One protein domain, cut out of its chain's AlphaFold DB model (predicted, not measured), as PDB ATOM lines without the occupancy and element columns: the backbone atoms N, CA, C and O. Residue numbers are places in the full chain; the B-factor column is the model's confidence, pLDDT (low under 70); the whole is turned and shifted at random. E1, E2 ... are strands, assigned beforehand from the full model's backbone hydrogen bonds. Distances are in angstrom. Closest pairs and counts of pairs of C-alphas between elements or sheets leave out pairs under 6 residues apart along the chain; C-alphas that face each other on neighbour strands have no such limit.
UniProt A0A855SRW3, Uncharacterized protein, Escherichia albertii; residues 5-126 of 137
ATOM      1  N   THR A   5     306.949 229.466 230.780       97.88
ATOM      2  CA  THR A   5     306.704 230.885 231.063       97.88
ATOM      3  C   THR A   5     306.931 231.756 229.829       97.88
ATOM      4  O   THR A   5     307.968 231.653 229.180       97.88
ATOM      5  N   PHE A   6     305.990 232.662 229.567       98.56
ATOM      6  CA  PHE A   6     305.983 233.632 228.476       98.56
ATOM      7  C   PHE A   6     305.963 235.051 229.063       98.56
ATOM      8  O   PHE A   6     304.906 235.585 229.407       98.56
ATOM      9  N   ASN A   7     307.148 235.651 229.213       98.44
ATOM     10  CA  ASN A   7     307.331 237.052 229.609       98.44
ATOM     11  C   ASN A   7     307.886 237.816 228.397       98.44
ATOM     12  O   ASN A   7     309.010 237.556 227.980       98.44
ATOM     13  N   GLY A   8     307.100 238.719 227.821       98.00
ATOM     14  CA  GLY A   8     307.315 239.278 226.481       98.00
ATOM     15  C   GLY A   8     306.203 238.889 225.508       98.00
ATOM     16  O   GLY A   8     305.205 238.291 225.907       98.00
ATOM     17  N   GLU A   9     306.356 239.255 224.239       98.62
ATOM     18  CA  GLU A   9     305.368 238.976 223.196       98.62
ATOM     19  C   GLU A   9     305.760 237.738 222.384       98.62
ATOM     20  O   GLU A   9     306.874 237.648 221.869       98.62
ATOM     21  N   TYR A  10     304.839 236.783 222.279       98.69
ATOM     22  CA  TYR A  10     305.029 235.521 221.572       98.69
ATOM     23  C   TYR A  10     303.848 235.267 220.649       98.69
ATOM     24  O   TYR A  10     302.699 235.411 221.059       98.69
ATOM     25  N   THR A  11     304.133 234.812 219.433       98.62
ATOM     26  CA  THR A  11     303.119 234.378 218.472       98.62
ATOM     27  C   THR A  11     303.422 232.960 218.040       98.62
ATOM     28  O   THR A  11     304.537 232.667 217.616       98.62
ATOM     29  N   PHE A  12     302.439 232.076 218.171       98.56
ATOM     30  CA  PHE A  12     302.518 230.732 217.620       98.56
ATOM     31  C   PHE A  12     301.989 230.748 216.189       98.56
ATOM     32  O   PHE A  12     300.819 231.045 215.953       98.56
ATOM     33  N   ASP A  13     302.876 230.427 215.257       97.25
ATOM     34  CA  ASP A  13     302.649 230.240 213.821       97.25
ATOM     35  C   ASP A  13     302.647 228.756 213.412       97.25
ATOM     36  O   ASP A  13     302.373 228.411 212.265       97.25
ATOM     37  N   GLU A  14     302.898 227.869 214.371       98.12
ATOM     38  CA  GLU A  14     302.799 226.422 214.250       98.12
ATOM     39  C   GLU A  14     302.243 225.825 215.546       98.12
ATOM     40  O   GLU A  14     302.259 226.468 216.600       98.12
ATOM     41  N   ASN A  15     301.760 224.583 215.483       98.38
ATOM     42  CA  ASN A  15     301.204 223.909 216.652       98.38
ATOM     43  C   ASN A  15     302.261 223.762 217.754       98.38
ATOM     44  O   ASN A  15     303.374 223.294 217.504       98.38
ATOM     45  N   LYS A  16     301.899 224.115 218.989       97.62
ATOM     46  CA  LYS A  16     302.779 224.016 220.159       97.62
ATOM     47  C   LYS A  16     302.123 223.190 221.248       97.62
ATOM     48  O   LYS A  16     300.919 223.285 221.454       97.62
ATOM     49  N   SER A  17     302.931 222.437 221.987       95.88
ATOM     50  CA  SER A  17     302.461 221.687 223.145       95.88
ATOM     51  C   SER A  17     303.410 221.863 224.325       95.88
ATOM     52  O   SER A  17     304.622 221.709 224.168       95.88
ATOM     53  N   TYR A  18     302.868 222.219 225.488       95.94
ATOM     54  CA  TYR A  18     303.636 222.436 226.716       95.94
ATOM     55  C   TYR A  18     302.926 221.813 227.912       95.94
ATOM     56  O   TYR A  18     301.715 221.647 227.912       95.94
ATOM     57  N   ALA A  19     303.656 221.543 228.993       93.81
ATOM     58  CA  ALA A  19     303.061 221.017 230.223       93.81
ATOM     59  C   ALA A  19     301.962 221.930 230.806       93.81
ATOM     60  O   ALA A  19     301.055 221.458 231.481       93.81
ATOM     61  N   GLY A  20     302.072 223.236 230.562       95.56
ATOM     62  CA  GLY A  20     301.158 224.290 230.984       95.56
ATOM     63  C   GLY A  20     301.711 225.644 230.544       95.56
ATOM     64  O   GLY A  20     302.883 225.749 230.169       95.56
ATOM     65  N   TYR A  21     300.878 226.676 230.595       98.06
ATOM     66  CA  TYR A  21     301.201 228.007 230.087       98.06
ATOM     67  C   TYR A  21     301.152 229.023 231.222       98.06
ATOM     68  O   TYR A  21     300.111 229.184 231.851       98.06
ATOM     69  N   ILE A  22     302.251 229.732 231.472       98.44
ATOM     70  CA  ILE A  22     302.283 230.883 232.379       98.44
ATOM     71  C   ILE A  22     302.582 232.122 231.544       98.44
ATOM     72  O   ILE A  22     303.707 232.308 231.093       98.44
ATOM     73  N   VAL A  23     301.592 232.979 231.341       98.81
ATOM     74  CA  VAL A  23     301.733 234.199 230.536       98.81
ATOM     75  C   VAL A  23     301.766 235.399 231.472       98.81
ATOM     76  O   VAL A  23     300.803 235.647 232.194       98.81
ATOM     77  N   GLY A  24     302.888 236.121 231.498       98.56
ATOM     78  CA  GLY A  24     303.122 237.218 232.440       98.56
ATOM     79  C   GLY A  24     303.249 236.737 233.891       98.56
ATOM     80  O   GLY A  24     302.358 236.960 234.709       98.56
ATOM     81  N   ALA A  25     304.361 236.068 234.221       97.62
ATOM     82  CA  ALA A  25     304.576 235.478 235.547       97.62
ATOM     83  C   ALA A  25     304.747 236.548 236.640       97.62
ATOM     84  O   ALA A  25     303.886 236.730 237.486       97.62
ATOM     85  N   ASN A  26     305.843 237.303 236.595       97.31
ATOM     86  CA  ASN A  26     306.092 238.495 237.423       97.31
ATOM     87  C   ASN A  26     306.508 239.681 236.538       97.31
ATOM     88  O   ASN A  26     307.270 240.557 236.937       97.31
ATOM     89  N   ALA A  27     306.051 239.644 235.290       98.12
ATOM     90  CA  ALA A  27     306.339 240.596 234.235       98.12
ATOM     91  C   ALA A  27     305.126 240.678 233.300       98.12
ATOM     92  O   ALA A  27     304.123 239.986 233.499       98.12
ATOM     93  N   SER A  28     305.226 241.514 232.270       98.69
ATOM     94  CA  SER A  28     304.235 241.522 231.193       98.69
ATOM     95  C   SER A  28     304.498 240.384 230.208       98.69
ATOM     96  O   SER A  28     305.651 240.095 229.889       98.69
ATOM     97  N   GLY A  29     303.439 239.741 229.734       98.81
ATOM     98  CA  GLY A  29     303.501 238.689 228.731       98.81
ATOM     99  C   GLY A  29     302.265 238.710 227.848       98.81
ATOM    100  O   GLY A  29     301.152 238.850 228.350       98.81
ATOM    101  N   THR A  30     302.470 238.545 226.547       98.94
ATOM    102  CA  THR A  30     301.407 238.392 225.558       98.94
ATOM    103  C   THR A  30     301.657 237.112 224.784       98.94
ATOM    104  O   THR A  30     302.737 236.931 224.222       98.94
ATOM    105  N   LEU A  31     300.660 236.233 224.738       98.88
ATOM    106  CA  LEU A  31     300.682 235.038 223.907       98.88
ATOM    107  C   LEU A  31     299.572 235.113 222.859       98.88
ATOM    108  O   LEU A  31     298.390 235.180 223.178       98.88
ATOM    109  N   ASN A  32     299.977 235.071 221.602       98.88
ATOM    110  CA  ASN A  32     299.125 235.085 220.428       98.88
ATOM    111  C   ASN A  32     299.057 233.666 219.849       98.88
ATOM    112  O   ASN A  32     300.033 233.177 219.278       98.88
ATOM    113  N   ILE A  33     297.915 232.999 219.981       98.81
ATOM    114  CA  ILE A  33     297.657 231.715 219.323       98.81
ATOM    115  C   ILE A  33     297.104 232.026 217.936       98.81
ATOM    116  O   ILE A  33     295.997 232.552 217.804       98.81
ATOM    117  N   GLY A  34     297.926 231.764 216.917       98.19
ATOM    118  CA  GLY A  34     297.656 232.131 215.534       98.19
ATOM    119  C   GLY A  34     296.429 231.453 214.928       98.19
ATOM    120  O   GLY A  34     295.862 230.495 215.458       98.19
ATOM    121  N   THR A  35     296.029 231.950 213.762       97.50
ATOM    122  CA  THR A  35     294.896 231.411 213.011       97.50
ATOM    123  C   THR A  35     295.122 229.953 212.634       97.50
ATOM    124  O   THR A  35     296.140 229.626 212.028       97.50
ATOM    125  N   LYS A  36     294.154 229.082 212.945       95.69
ATOM    126  CA  LYS A  36     294.221 227.623 212.703       95.69
ATOM    127  C   LYS A  36     295.386 226.912 213.407       95.69
ATOM    128  O   LYS A  36     295.730 225.794 213.028       95.69
ATOM    129  N   ILE A  37     295.976 227.541 214.423       98.44
ATOM    130  CA  ILE A  37     297.039 226.956 215.240       98.44
ATOM    131  C   ILE A  37     296.451 226.335 216.498       98.44
ATOM    132  O   ILE A  37     295.593 226.927 217.150       98.44
ATOM    133  N   VAL A  38     296.954 225.156 216.860       98.44
ATOM    134  CA  VAL A  38     296.637 224.486 218.120       98.44
ATOM    135  C   VAL A  38     297.771 224.704 219.117       98.44
ATOM    136  O   VAL A  38     298.913 224.310 218.877       98.44
ATOM    137  N   ALA A  39     297.449 225.303 220.258       98.25
ATOM    138  CA  ALA A  39     298.292 225.298 221.444       98.25
ATOM    139  C   ALA A  39     297.687 224.302 222.438       98.25
ATOM    140  O   ALA A  39     296.584 224.548 222.912       98.25
ATOM    141  N   SER A  40     298.355 223.190 222.737       96.69
ATOM    142  CA  SER A  40     297.811 222.150 223.618       96.69
ATOM    143  C   SER A  40     298.622 221.942 224.888       96.69
ATOM    144  O   SER A  40     299.836 222.151 224.935       96.69
ATOM    145  N   VAL A  41     297.961 221.470 225.936       94.94
ATOM    146  CA  VAL A  41     298.654 221.003 227.136       94.94
ATOM    147  C   VAL A  41     299.119 219.561 226.986       94.94
ATOM    148  O   VAL A  41     298.476 218.732 226.348       94.94
ATOM    149  N   SER A  42     300.257 219.257 227.596       89.69
ATOM    150  CA  SER A  42     300.866 217.928 227.591       89.69
ATOM    151  C   SER A  42     301.181 217.430 228.998       89.69
ATOM    152  O   SER A  42     302.065 216.591 229.142       89.69
ATOM    153  N   ASP A  43     300.604 218.011 230.049       84.75
ATOM    154  CA  ASP A  43     300.759 217.556 231.435       84.75
ATOM    155  C   ASP A  43     299.712 218.193 232.346       84.75
ATOM    156  O   ASP A  43     299.116 219.199 231.989       84.75
ATOM    157  N   ALA A  44     299.535 217.663 233.554       71.88
ATOM    158  CA  ALA A  44     298.543 218.127 234.519       71.88
ATOM    159  C   ALA A  44     298.924 219.426 235.260       71.88
ATOM    160  O   ALA A  44     298.577 219.601 236.430       71.88
ATOM    161  N   SER A  45     299.653 220.347 234.619       80.81
ATOM    162  CA  SER A  45     300.022 221.620 235.247       80.81
ATOM    163  C   SER A  45     299.046 222.736 234.865       80.81
ATOM    164  O   SER A  45     298.763 222.968 233.691       80.81
ATOM    165  N   SER A  46     298.499 223.426 235.870       87.38
ATOM    166  CA  SER A  46     297.554 224.528 235.658       87.38
ATOM    167  C   SER A  46     298.157 225.616 234.773       87.38
ATOM    168  O   SER A  46     299.331 225.961 234.938       87.38
ATOM    169  N   SER A  47     297.336 226.217 233.915       97.12
ATOM    170  CA  SER A  47     297.741 227.390 233.137       97.12
ATOM    171  C   SER A  47     297.299 228.679 233.827       97.12
ATOM    172  O   SER A  47     296.272 228.721 234.509       97.12
ATOM    173  N   VAL A  48     298.106 229.729 233.688       98.31
ATOM    174  CA  VAL A  48     297.923 231.005 234.375       98.31
ATOM    175  C   VAL A  48     298.199 232.172 233.432       98.31
ATOM    176  O   VAL A  48     299.226 232.215 232.758       98.31
ATOM    177  N   ILE A  49     297.307 233.156 233.441       98.69
ATOM    178  CA  ILE A  49     297.476 234.452 232.783       98.69
ATOM    179  C   ILE A  49     297.579 235.504 233.894       98.69
ATOM    180  O   ILE A  49     296.615 235.699 234.625       98.69
ATOM    181  N   GLY A  50     298.736 236.146 234.070       98.50
ATOM    182  CA  GLY A  50     298.991 237.073 235.183       98.50
ATOM    183  C   GLY A  50     299.194 236.351 236.522       98.50
ATOM    184  O   GLY A  50     298.300 236.336 237.371       98.50
ATOM    185  N   GLN A  51     300.356 235.713 236.712       97.88
ATOM    186  CA  GLN A  51     300.579 234.786 237.834       97.88
ATOM    187  C   GLN A  51     300.806 235.474 239.182       97.88
ATOM    188  O   GLN A  51     300.036 235.242 240.107       97.88
ATOM    189  N   GLY A  52     301.882 236.247 239.302       97.62
ATOM    190  CA  GLY A  52     302.311 236.929 240.520       97.62
ATOM    191  C   GLY A  52     301.788 238.360 240.593       97.62
ATOM    192  O   GLY A  52     301.250 238.881 239.620       97.62
ATOM    193  N   THR A  53     301.976 239.016 241.735       97.12
ATOM    194  CA  THR A  53     301.485 240.386 242.013       97.12
ATOM    195  C   THR A  53     301.851 241.443 240.960       97.12
ATOM    196  O   THR A  53     301.074 242.362 240.716       97.12
ATOM    197  N   ASN A  54     303.006 241.317 240.296       97.06
ATOM    198  CA  ASN A  54     303.422 242.204 239.193       97.06
ATOM    199  C   ASN A  54     303.152 241.617 237.792       97.06
ATOM    200  O   ASN A  54     303.510 242.223 236.779       97.06
ATOM    201  N   GLY A  55     302.570 240.421 237.730       98.50
ATOM    202  CA  GLY A  55     302.259 239.694 236.510       98.50
ATOM    203  C   GLY A  55     301.134 240.360 235.727       98.50
ATOM    204  O   GLY A  55     300.085 240.696 236.275       98.50
ATOM    205  N   ARG A  56     301.362 240.558 234.429       98.69
ATOM    206  CA  ARG A  56     300.382 241.117 233.488       98.69
ATOM    207  C   ARG A  56     300.352 240.220 232.265       98.69
ATOM    208  O   ARG A  56     301.239 240.304 231.423       98.69
ATOM    209  N   GLY A  57     299.395 239.306 232.220       98.88
ATOM    210  CA  GLY A  57     299.267 238.351 231.130       98.88
ATOM    211  C   GLY A  57     298.141 238.734 230.183       98.88
ATOM    212  O   GLY A  57     297.053 239.087 230.632       98.88
ATOM    213  N   THR A  58     298.378 238.571 228.889       98.94
ATOM    214  CA  THR A  58     297.340 238.623 227.860       98.94
ATOM    215  C   THR A  58     297.463 237.400 226.966       98.94
ATOM    216  O   THR A  58     298.546 237.110 226.462       98.94
ATOM    217  N   VAL A  59     296.364 236.691 226.730       98.94
ATOM    218  CA  VAL A  59     296.301 235.642 225.707       98.94
ATOM    219  C   VAL A  59     295.263 236.014 224.667       98.94
ATOM    220  O   VAL A  59     294.129 236.333 225.014       98.94
ATOM    221  N   ASN A  60     295.652 235.955 223.398       98.88
ATOM    222  CA  ASN A  60     294.771 236.157 222.257       98.88
ATOM    223  C   ASN A  60     294.641 234.840 221.496       98.88
ATOM    224  O   ASN A  60     295.644 234.274 221.059       98.88
ATOM    225  N   VAL A  61     293.412 234.367 221.320       98.81
ATOM    226  CA  VAL A  61     293.093 233.203 220.490       98.81
ATOM    227  C   VAL A  61     292.411 233.709 219.229       98.81
ATOM    228  O   VAL A  61     291.259 234.141 219.277       98.81
ATOM    229  N   TYR A  62     293.155 233.719 218.122       98.50
ATOM    230  CA  TYR A  62     292.679 234.247 216.844       98.50
ATOM    231  C   TYR A  62     291.768 233.257 216.105       98.50
ATOM    232  O   TYR A  62     291.563 232.129 216.546       98.50
ATOM    233  N   ASP A  63     291.204 233.691 214.975       97.12
ATOM    234  CA  ASP A  63     290.241 232.920 214.179       97.12
ATOM    235  C   ASP A  63     290.741 231.511 213.833       97.12
ATOM    236  O   ASP A  63     291.840 231.333 213.315       97.12
ATOM    237  N   GLY A  64     289.954 230.484 214.151       95.12
ATOM    238  CA  GLY A  64     290.329 229.076 214.008       95.12
ATOM    239  C   GLY A  64     291.473 228.609 214.916       95.12
ATOM    240  O   GLY A  64     291.802 227.426 214.895       95.12
ATOM    241  N   GLY A  65     292.100 229.503 215.684       98.56
ATOM    242  CA  GLY A  65     293.064 229.156 216.718       98.56
ATOM    243  C   GLY A  65     292.382 228.371 217.834       98.56
ATOM    244  O   GLY A  65     291.243 228.656 218.212       98.56
ATOM    245  N   PHE A  66     293.077 227.369 218.358       98.62
ATOM    246  CA  PHE A  66     292.558 226.493 219.396       98.62
ATOM    247  C   PHE A  66     293.548 226.408 220.553       98.62
ATOM    248  O   PHE A  66     294.660 225.904 220.399       98.62
ATOM    249  N   TRP A  67     293.138 226.900 221.719       98.62
ATOM    250  CA  TRP A  67     293.860 226.669 222.959       98.62
ATOM    251  C   TRP A  67     293.240 225.496 223.711       98.62
ATOM    252  O   TRP A  67     292.167 225.618 224.306       98.62
ATOM    253  N   ASP A  68     293.918 224.359 223.649       97.50
ATOM    254  CA  ASP A  68     293.451 223.107 224.209       97.50
ATOM    255  C   ASP A  68     294.071 222.848 225.582       97.50
ATOM    256  O   ASP A  68     295.191 222.342 225.685       97.50
ATOM    257  N   LEU A  69     293.374 223.229 226.657       96.75
ATOM    258  CA  LEU A  69     293.819 222.964 228.031       96.75
ATOM    259  C   LEU A  69     293.243 221.647 228.566       96.75
ATOM    260  O   LEU A  69     292.921 221.540 229.752       96.75
ATOM    261  N   VAL A  70     293.113 220.641 227.701       93.75
ATOM    262  CA  VAL A  70     292.748 219.270 228.061       93.75
ATOM    263  C   VAL A  70     293.909 218.338 227.734       93.75
ATOM    264  O   VAL A  70     294.416 218.313 226.617       93.75
ATOM    265  N   ASP A  71     294.363 217.568 228.724       91.00
ATOM    266  CA  ASP A  71     295.331 216.502 228.474       91.00
ATOM    267  C   ASP A  71     294.595 215.243 227.996       91.00
ATOM    268  O   ASP A  71     293.772 214.683 228.724       91.00
ATOM    269  N   HIS A  72     294.902 214.804 226.773       88.12
ATOM    270  CA  HIS A  72     294.251 213.677 226.094       88.12
ATOM    271  C   HIS A  72     295.082 212.376 226.086       88.12
ATOM    272  O   HIS A  72     294.658 211.367 225.521       88.12
ATOM    273  N   ARG A  73     296.289 212.357 226.673       82.69
ATOM    274  CA  ARG A  73     297.281 211.278 226.443       82.69
ATOM    275  C   ARG A  73     296.895 209.905 226.996       82.69
ATOM    276  O   ARG A  73     297.415 208.901 226.514       82.69
ATOM    277  N   TYR A  74     296.010 209.841 227.989       77.25
ATOM    278  CA  TYR A  74     295.684 208.602 228.709       77.25
ATOM    279  C   TYR A  74     294.277 208.063 228.422       77.25
ATOM    280  O   TYR A  74     293.752 207.262 229.191       77.25
ATOM    281  N   GLY A  75     293.655 208.487 227.317       74.00
ATOM    282  CA  GLY A  75     292.349 207.979 226.877       74.00
ATOM    283  C   GLY A  75     291.147 208.498 227.676       74.00
ATOM    284  O   GLY A  75     290.013 208.186 227.326       74.00
ATOM    285  N   ALA A  76     291.384 209.308 228.707       82.38
ATOM    286  CA  ALA A  76     290.378 210.120 229.373       82.38
ATOM    287  C   ALA A  76     290.775 211.594 229.256       82.38
ATOM    288  O   ALA A  76     291.938 211.934 229.479       82.38
ATOM    289  N   ASP A  77     289.805 212.446 228.931       88.88
ATOM    290  CA  ASP A  77     289.989 213.894 228.936       88.88
ATOM    291  C   ASP A  77     290.267 214.353 230.370       88.88
ATOM    292  O   ASP A  77     289.415 214.224 231.254       88.88
ATOM    293  N   SER A  78     291.467 214.888 230.601       90.00
ATOM    294  CA  SER A  78     291.872 215.477 231.877       90.00
ATOM    295  C   SER A  78     291.977 216.998 231.727       90.00
ATOM    296  O   SER A  78     293.062 217.525 231.457       90.00
ATOM    297  N   PRO A  79     290.855 217.727 231.855       91.25
ATOM    298  CA  PRO A  79     290.809 219.167 231.648       91.25
ATOM    299  C   PRO A  79     291.517 219.920 232.785       91.25
ATOM    300  O   PRO A  79     291.285 219.666 233.968       91.25
ATOM    301  N   LEU A  80     292.380 220.875 232.436       92.38
ATOM    302  CA  LEU A  80     293.211 221.615 233.385       92.38
ATOM    303  C   LEU A  80     292.578 222.930 233.804       92.38
ATOM    304  O   LEU A  80     291.907 223.602 233.022       92.38
ATOM    305  N   SER A  81     292.842 223.330 235.046       93.38
ATOM    306  CA  SER A  81     292.389 224.632 235.529       93.38
ATOM    307  C   SER A  81     293.138 225.773 234.837       93.38
ATOM    308  O   SER A  81     294.362 225.713 234.667       93.38
ATOM    309  N   LEU A  82     292.398 226.826 234.501       97.31
ATOM    310  CA  LEU A  82     292.902 228.075 233.946       97.31
ATOM    311  C   LEU A  82     292.641 229.214 234.938       97.31
ATOM    312  O   LEU A  82     291.493 229.569 235.195       97.31
ATOM    313  N   ASN A  83     293.710 229.805 235.472       97.69
ATOM    314  CA  ASN A  83     293.622 231.011 236.297       97.69
ATOM    315  C   ASN A  83     293.893 232.245 235.432       97.69
ATOM    316  O   ASN A  83     294.930 232.330 234.776       97.69
ATOM    317  N   ILE A  84     293.002 233.225 235.474       98.56
ATOM    318  CA  ILE A  84     293.129 234.495 234.762       98.56
ATOM    319  C   ILE A  84     293.128 235.587 235.828       98.56
ATOM    320  O   ILE A  84     292.126 235.800 236.506       98.56
ATOM    321  N   GLY A  85     294.285 236.203 236.041       98.31
ATOM    322  CA  GLY A  85     294.573 237.005 237.224       98.31
ATOM    323  C   GLY A  85     294.668 236.127 238.465       98.31
ATOM    324  O   GLY A  85     293.699 235.984 239.205       98.31
ATOM    325  N   GLN A  86     295.817 235.482 238.687       97.50
ATOM    326  CA  GLN A  86     296.019 234.693 239.904       97.50
ATOM    327  C   GLN A  86     296.335 235.606 241.098       97.50
ATOM    328  O   GLN A  86     295.561 235.650 242.048       97.50
ATOM    329  N   GLU A  87     297.458 236.318 241.049       97.94
ATOM    330  CA  GLU A  87     297.803 237.425 241.961       97.94
ATOM    331  C   GLU A  87     297.898 238.760 241.219       97.94
ATOM    332  O   GLU A  87     297.790 239.814 241.838       97.94
ATOM    333  N   GLY A  88     298.136 238.707 239.906       98.19
ATOM    334  CA  GLY A  88     298.259 239.870 239.039       98.19
ATOM    335  C   GLY A  88     297.036 240.057 238.152       98.19
ATOM    336  O   GLY A  88     295.923 239.660 238.496       98.19
ATOM    337  N   ASN A  89     297.263 240.629 236.973       98.62
ATOM    338  CA  ASN A  89     296.204 240.950 236.024       98.62
ATOM    339  C   ASN A  89     296.293 240.012 234.820       98.62
ATOM    340  O   ASN A  89     297.344 239.921 234.180       98.62
ATOM    341  N   GLY A  90     295.200 239.323 234.509       98.81
ATOM    342  CA  GLY A  90     295.102 238.443 233.353       98.81
ATOM    343  C   GLY A  90     293.988 238.867 232.409       98.81
ATOM    344  O   GLY A  90     292.899 239.215 232.854       98.81
ATOM    345  N   VAL A  91     294.249 238.788 231.109       98.88
ATOM    346  CA  VAL A  91     293.251 239.023 230.062       98.88
ATOM    347  C   VAL A  91     293.261 237.860 229.076       98.88
ATOM    348  O   VAL A  91     294.309 237.503 228.538       98.88
ATOM    349  N   LEU A  92     292.093 237.281 228.811       98.88
ATOM    350  CA  LEU A  92     291.885 236.308 227.741       98.88
ATOM    351  C   LEU A  92     290.945 236.891 226.689       98.88
ATOM    352  O   LEU A  92     289.783 237.171 226.971       98.88
ATOM    353  N   ASN A  93     291.431 237.020 225.459       98.88
ATOM    354  CA  ASN A  93     290.637 237.415 224.304       98.88
ATOM    355  C   ASN A  93     290.437 236.206 223.389       98.88
ATOM    356  O   ASN A  93     291.406 235.593 222.939       98.88
ATOM    357  N   ILE A  94     289.182 235.877 223.093       98.75
ATOM    358  CA  ILE A  94     288.811 234.810 222.161       98.75
ATOM    359  C   ILE A  94     288.100 235.466 220.985       98.75
ATOM    360  O   ILE A  94     286.931 235.847 221.093       98.75
ATOM    361  N   GLU A  95     288.805 235.627 219.870       98.25
ATOM    362  CA  GLU A  95     288.242 236.222 218.659       98.25
ATOM    363  C   GLU A  95     287.240 235.278 217.980       98.25
ATOM    364  O   GLU A  95     287.131 234.097 218.322       98.25
ATOM    365  N   SER A  96     286.467 235.808 217.026       96.38
ATOM    366  CA  SER A  96     285.514 235.008 216.246       96.38
ATOM    367  C   SER A  96     286.218 233.792 215.644       96.38
ATOM    368  O   SER A  96     287.283 233.942 215.061       96.38
ATOM    369  N   GLY A  97     285.632 232.604 215.807       95.19
ATOM    370  CA  GLY A  97     286.205 231.337 215.339       95.19
ATOM    371  C   GLY A  97     287.320 230.755 216.217       95.19
ATOM    372  O   GLY A  97     287.674 229.593 216.026       95.19
ATOM    373  N   GLY A  98     287.837 231.505 217.194       98.50
ATOM    374  CA  GLY A  98     288.740 230.982 218.215       98.50
ATOM    375  C   GLY A  98     288.025 230.031 219.180       98.50
ATOM    376  O   GLY A  98     286.836 230.203 219.486       98.50
ATOM    377  N   LEU A  99     288.752 229.027 219.672       98.62
ATOM    378  CA  LEU A  99     288.260 228.051 220.642       98.62
ATOM    379  C   LEU A  99     289.219 227.922 221.827       98.62
ATOM    380  O   LEU A  99     290.430 227.827 221.651       98.62
ATOM    381  N   VAL A 100     288.662 227.853 223.032       98.62
ATOM    382  CA  VAL A 100     289.388 227.461 224.246       98.62
ATOM    383  C   VAL A 100     288.664 226.291 224.904       98.62
ATOM    384  O   VAL A 100     287.451 226.355 225.098       98.62
ATOM    385  N   THR A 101     289.377 225.231 225.266       97.31
ATOM    386  CA  THR A 101     288.890 224.189 226.188       97.31
ATOM    387  C   THR A 101     289.652 224.318 227.498       97.31
ATOM    388  O   THR A 101     290.848 224.588 227.497       97.31
ATOM    389  N   ALA A 102     288.964 224.165 228.626       95.75
ATOM    390  CA  ALA A 102     289.578 224.188 229.948       95.75
ATOM    391  C   ALA A 102     288.742 223.391 230.951       95.75
ATOM    392  O   ALA A 102     287.560 223.127 230.727       95.75
ATOM    393  N   GLY A 103     289.349 223.034 232.078       93.44
ATOM    394  CA  GLY A 103     288.639 222.589 233.274       93.44
ATOM    395  C   GLY A 103     288.035 223.783 233.997       93.44
ATOM    396  O   GLY A 103     287.379 224.623 233.390       93.44
ATOM    397  N   GLN A 104     288.285 223.901 235.298       93.19
ATOM    398  CA  GLN A 104     287.848 225.070 236.055       93.19
ATOM    399  C   GLN A 104     288.513 226.354 235.530       93.19
ATOM    400  O   GLN A 104     289.735 226.421 235.417       93.19
ATOM    401  N   VAL A 105     287.719 227.392 235.267       96.00
ATOM    402  CA  VAL A 105     288.219 228.733 234.934       96.00
ATOM    403  C   VAL A 105     287.996 229.648 236.133       96.00
ATOM    404  O   VAL A 105     286.876 229.748 236.634       96.00
ATOM    405  N   ILE A 106     289.058 230.296 236.608       96.31
ATOM    406  CA  ILE A 106     289.029 231.199 237.765       96.31
ATOM    407  C   ILE A 106     289.474 232.583 237.305       96.31
ATOM    408  O   ILE A 106     290.548 232.717 236.721       96.31
ATOM    409  N   LEU A 107     288.668 233.604 237.600       97.31
ATOM    410  CA  LEU A 107     288.965 235.007 237.304       97.31
ATOM    411  C   LEU A 107     289.233 235.748 238.616       97.31
ATOM    412  O   LEU A 107     288.372 235.731 239.492       97.31
ATOM    413  N   GLY A 108     290.404 236.373 238.761       96.12
ATOM    414  CA  GLY A 108     290.768 237.126 239.967       96.12
ATOM    415  C   GLY A 108     290.856 236.246 241.222       96.12
ATOM    416  O   GLY A 108     290.040 236.360 242.134       96.12
ATOM    417  N   LYS A 109     291.823 235.320 241.267       95.62
ATOM    418  CA  LYS A 109     291.906 234.281 242.310       95.62
ATOM    419  C   LYS A 109     292.248 234.831 243.699       95.62
ATOM    420  O   LYS A 109     291.741 234.311 244.692       95.62
ATOM    421  N   LEU A 110     293.149 235.808 243.785       96.44
ATOM    422  CA  LEU A 110     293.621 236.382 245.051       96.44
ATOM    423  C   LEU A 110     293.256 237.866 245.176       96.44
ATOM    424  O   LEU A 110     292.843 238.517 244.219       96.44
ATOM    425  N   VAL A 111     293.372 238.402 246.392       90.44
ATOM    426  CA  VAL A 111     292.985 239.785 246.707       90.44
ATOM    427  C   VAL A 111     293.723 240.771 245.798       90.44
ATOM    428  O   VAL A 111     294.930 240.654 245.608       90.44
ATOM    429  N   SER A 112     292.985 241.742 245.256       91.88
ATOM    430  CA  SER A 112     293.469 242.780 244.329       91.88
ATOM    431  C   SER A 112     293.907 242.299 242.937       91.88
ATOM    432  O   SER A 112     294.319 243.133 242.136       91.88
ATOM    433  N   SER A 113     293.796 241.002 242.628       97.62
ATOM    434  CA  SER A 113     293.990 240.484 241.266       97.62
ATOM    435  C   SER A 113     292.764 240.754 240.385       97.62
ATOM    436  O   SER A 113     291.646 240.895 240.889       97.62
ATOM    437  N   SER A 114     292.958 240.812 239.067       98.06
ATOM    438  CA  SER A 114     291.864 240.972 238.104       98.06
ATOM    439  C   SER A 114     291.993 239.984 236.951       98.06
ATOM    440  O   SER A 114     293.076 239.779 236.405       98.06
ATOM    441  N   GLY A 115     290.872 239.379 236.567       98.38
ATOM    442  CA  GLY A 115     290.784 238.493 235.415       98.38
ATOM    443  C   GLY A 115     289.666 238.933 234.490       98.38
ATOM    444  O   GLY A 115     288.510 238.920 234.904       98.38
ATOM    445  N   ASP A 116     290.005 239.267 233.250       98.56
ATOM    446  CA  ASP A 116     289.040 239.660 232.225       98.56
ATOM    447  C   ASP A 116     289.005 238.627 231.097       98.56
ATOM    448  O   ASP A 116     290.043 238.139 230.640       98.56
ATOM    449  N   VAL A 117     287.801 238.302 230.624       98.31
ATOM    450  CA  VAL A 117     287.600 237.400 229.484       98.31
ATOM    451  C   VAL A 117     286.669 238.053 228.475       98.31
ATOM    452  O   VAL A 117     285.501 238.303 228.764       98.31
ATOM    453  N   ASN A 118     287.180 238.281 227.269       98.31
ATOM    454  CA  ASN A 118     286.440 238.857 226.155       98.31
ATOM    455  C   ASN A 118     286.171 237.765 225.115       98.31
ATOM    456  O   ASN A 118     287.097 237.291 224.455       98.31
ATOM    457  N   VAL A 119     284.908 237.356 224.963       97.94
ATOM    458  CA  VAL A 119     284.530 236.223 224.102       97.94
ATOM    459  C   VAL A 119     283.718 236.693 222.899       97.94
ATOM    460  O   VAL A 119     282.585 237.145 223.036       97.94
ATOM    461  N   LYS A 120     284.297 236.533 221.708       98.19
ATOM    462  CA  LYS A 120     283.611 236.576 220.407       98.19
ATOM    463  C   LYS A 120     283.559 235.192 219.741       98.19
ATOM    464  O   LYS A 120     282.722 234.970 218.873       98.19
ATOM    465  N   GLY A 121     284.472 234.292 220.116       96.56
ATOM    466  CA  GLY A 121     284.493 232.881 219.719       96.56
ATOM    467  C   GLY A 121     283.805 231.976 220.741       96.56
ATOM    468  O   GLY A 121     282.717 232.285 221.221       96.56
ATOM    469  N   ASN A 122     284.437 230.849 221.080       96.88
ATOM    470  CA  ASN A 122     283.883 229.873 222.019       96.88
ATOM    471  C   ASN A 122     284.874 229.504 223.127       96.88
ATOM    472  O   ASN A 122     286.066 229.320 222.885       96.88
ATOM    473  N   ILE A 123     284.347 229.286 224.328       96.31
ATOM    474  CA  ILE A 123     285.050 228.616 225.420       96.31
ATOM    475  C   ILE A 123     284.213 227.429 225.903       96.31
ATOM    476  O   ILE A 123     283.002 227.548 226.088       96.31
ATOM    477  N   LYS A 124     284.851 226.273 226.081       95.69
ATOM    478  CA  LYS A 124     284.251 225.047 226.612       95.69
ATOM    479  C   LYS A 124     284.891 224.725 227.956       95.69
ATOM    480  O   LYS A 124     286.078 224.421 228.028       95.69
ATOM    481  N   VAL A 125     284.083 224.793 229.005       92.81
ATOM    482  CA  VAL A 125     284.492 224.524 230.385       92.81
ATOM    483  C   VAL A 125     283.984 223.140 230.768       92.81
ATOM    484  O   VAL A 125     282.777 222.899 230.777       92.81
ATOM    485  N   TYR A 126     284.898 222.228 231.074       86.75
ATOM    486  CA  TYR A 126     284.564 220.897 231.561       86.75
ATOM    487  C   TYR A 126     284.271 220.993 233.063       86.75
ATOM    488  O   TYR A 126     285.163 221.263 233.869       86.75
TER     489      TYR A 126
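Overview. This is residues 5 to 126 of the 137 residues of an uncharacterized protein of Escherichia albertii (UniProt A0A855SRW3). The chain is wound in stacked turns, a short three-sided solenoid whose walls are three parallel sheets: E1 E4 E7 E10 E13, E2 E5 E8 E11 E14 and E3 E6 E9 E12. Each turn adds one strand to each wall in the order E1, E2, E3, then E4, E5, E6 and so on, the last turn ending with E13 and E14; the loop of residues 69 to 81 juts from one corner, with its tip around Arg 73. The printed part has 122 residues with fourteen named strands, E1 to E14 in order along the chain, and no named helix; its class is all strand, though the strands hold 59 of the 122 residues, under half. It is compact, with a radius of gyration of the C-alphas of 12.9 A and spans of 37 by 27 by 23 A.

Along the chain. Start at C-alpha 8, at (307.315, 239.278, 226.481), where E1, residues 8 to 12, begins; it covers 13.2 A. Go on to E2, residues 16 to 18, and E3, residues 21 to 23. Next come E4, residues 28 to 33, 16.7 A long, E5, residues 38 to 41, 9.9 A, and E6, residues 47 to 49. Find C-alpha 56 at (300.382, 241.117, 233.488); from there E7 runs 16.9 A to residue 61, followed by E8, residues 66 to 68, and E9, residues 82 to 84. Then read E10, residues 89 to 94, 16.9 A, E11, residues 99 to 102, 10.2 A, and E12, residues 105 to 107. Last are E13, residues 114 to 119, 16.5 A, and E14, residues 122 to 125, 9.9 A, which ends at C-alpha 125, (284.492, 224.524, 230.385).

Arrangement. Look first at the sheet E1 E4 E7 E10 E13, in that order, with E1 and E13 as edge strands. E1 and E4 are parallel at 8 degrees, with N 10 and O 30 at 2.9 A, within hydrogen-bond range. E10 and E13 are parallel at 6 degrees, with N 92 and O 116 at 2.9 A. In the sheet E2 E5 E8 E11 E14, E2 and E5 are parallel at 12 degrees, and N 40 and O 16 are 2.9 A apart. E11 and E14 there are parallel at 11 degrees, with N 124 and O 100 at 2.8 A. In the sheet E3 E6 E9 E12, E6 and E9 are parallel at 11 degrees, with N 49 and O 83 at 2.8 A. To see how the chain passes from one sheet to the next, read E2, which runs on into E3 across a break of 2 residues at 99 degrees; E11 runs on into E12 across a break of 2 residues at 95 degrees. Between the sheets E3 E6 E9 E12 and E1 E4 E7 E10 E13, look at E6 and E7, whose closest C-alphas are those of Ile 49 and Gly 57, 4.6 A apart. Between the sheets E1 E4 E7 E10 E13 and E2 E5 E8 E11 E14, look at E7 and E8, whose closest C-alphas are those of Val 61 and Trp 67, 7.0 A apart. E5 and E6 are apart, and so are E8 and E9. Residues 5 to 6 pair in parallel with residues 22 to 23 of E3.

Size, cuts and confidence. The two C-alphas farthest apart, those of Gly 75 and Ser 112, are 38.9 A from each other. The printed part runs from residue 5 to residue 126 and has no cut. The link from E8 to E9, 13 residues, is long; within it residues 70 to 71 pair antiparallel with residues 78 to 79. The links from E6 to E7 and from E12 to E13 are short, and the others are tight. The mean pLDDT of the printed part is 95.8, and no printed residue is under 70.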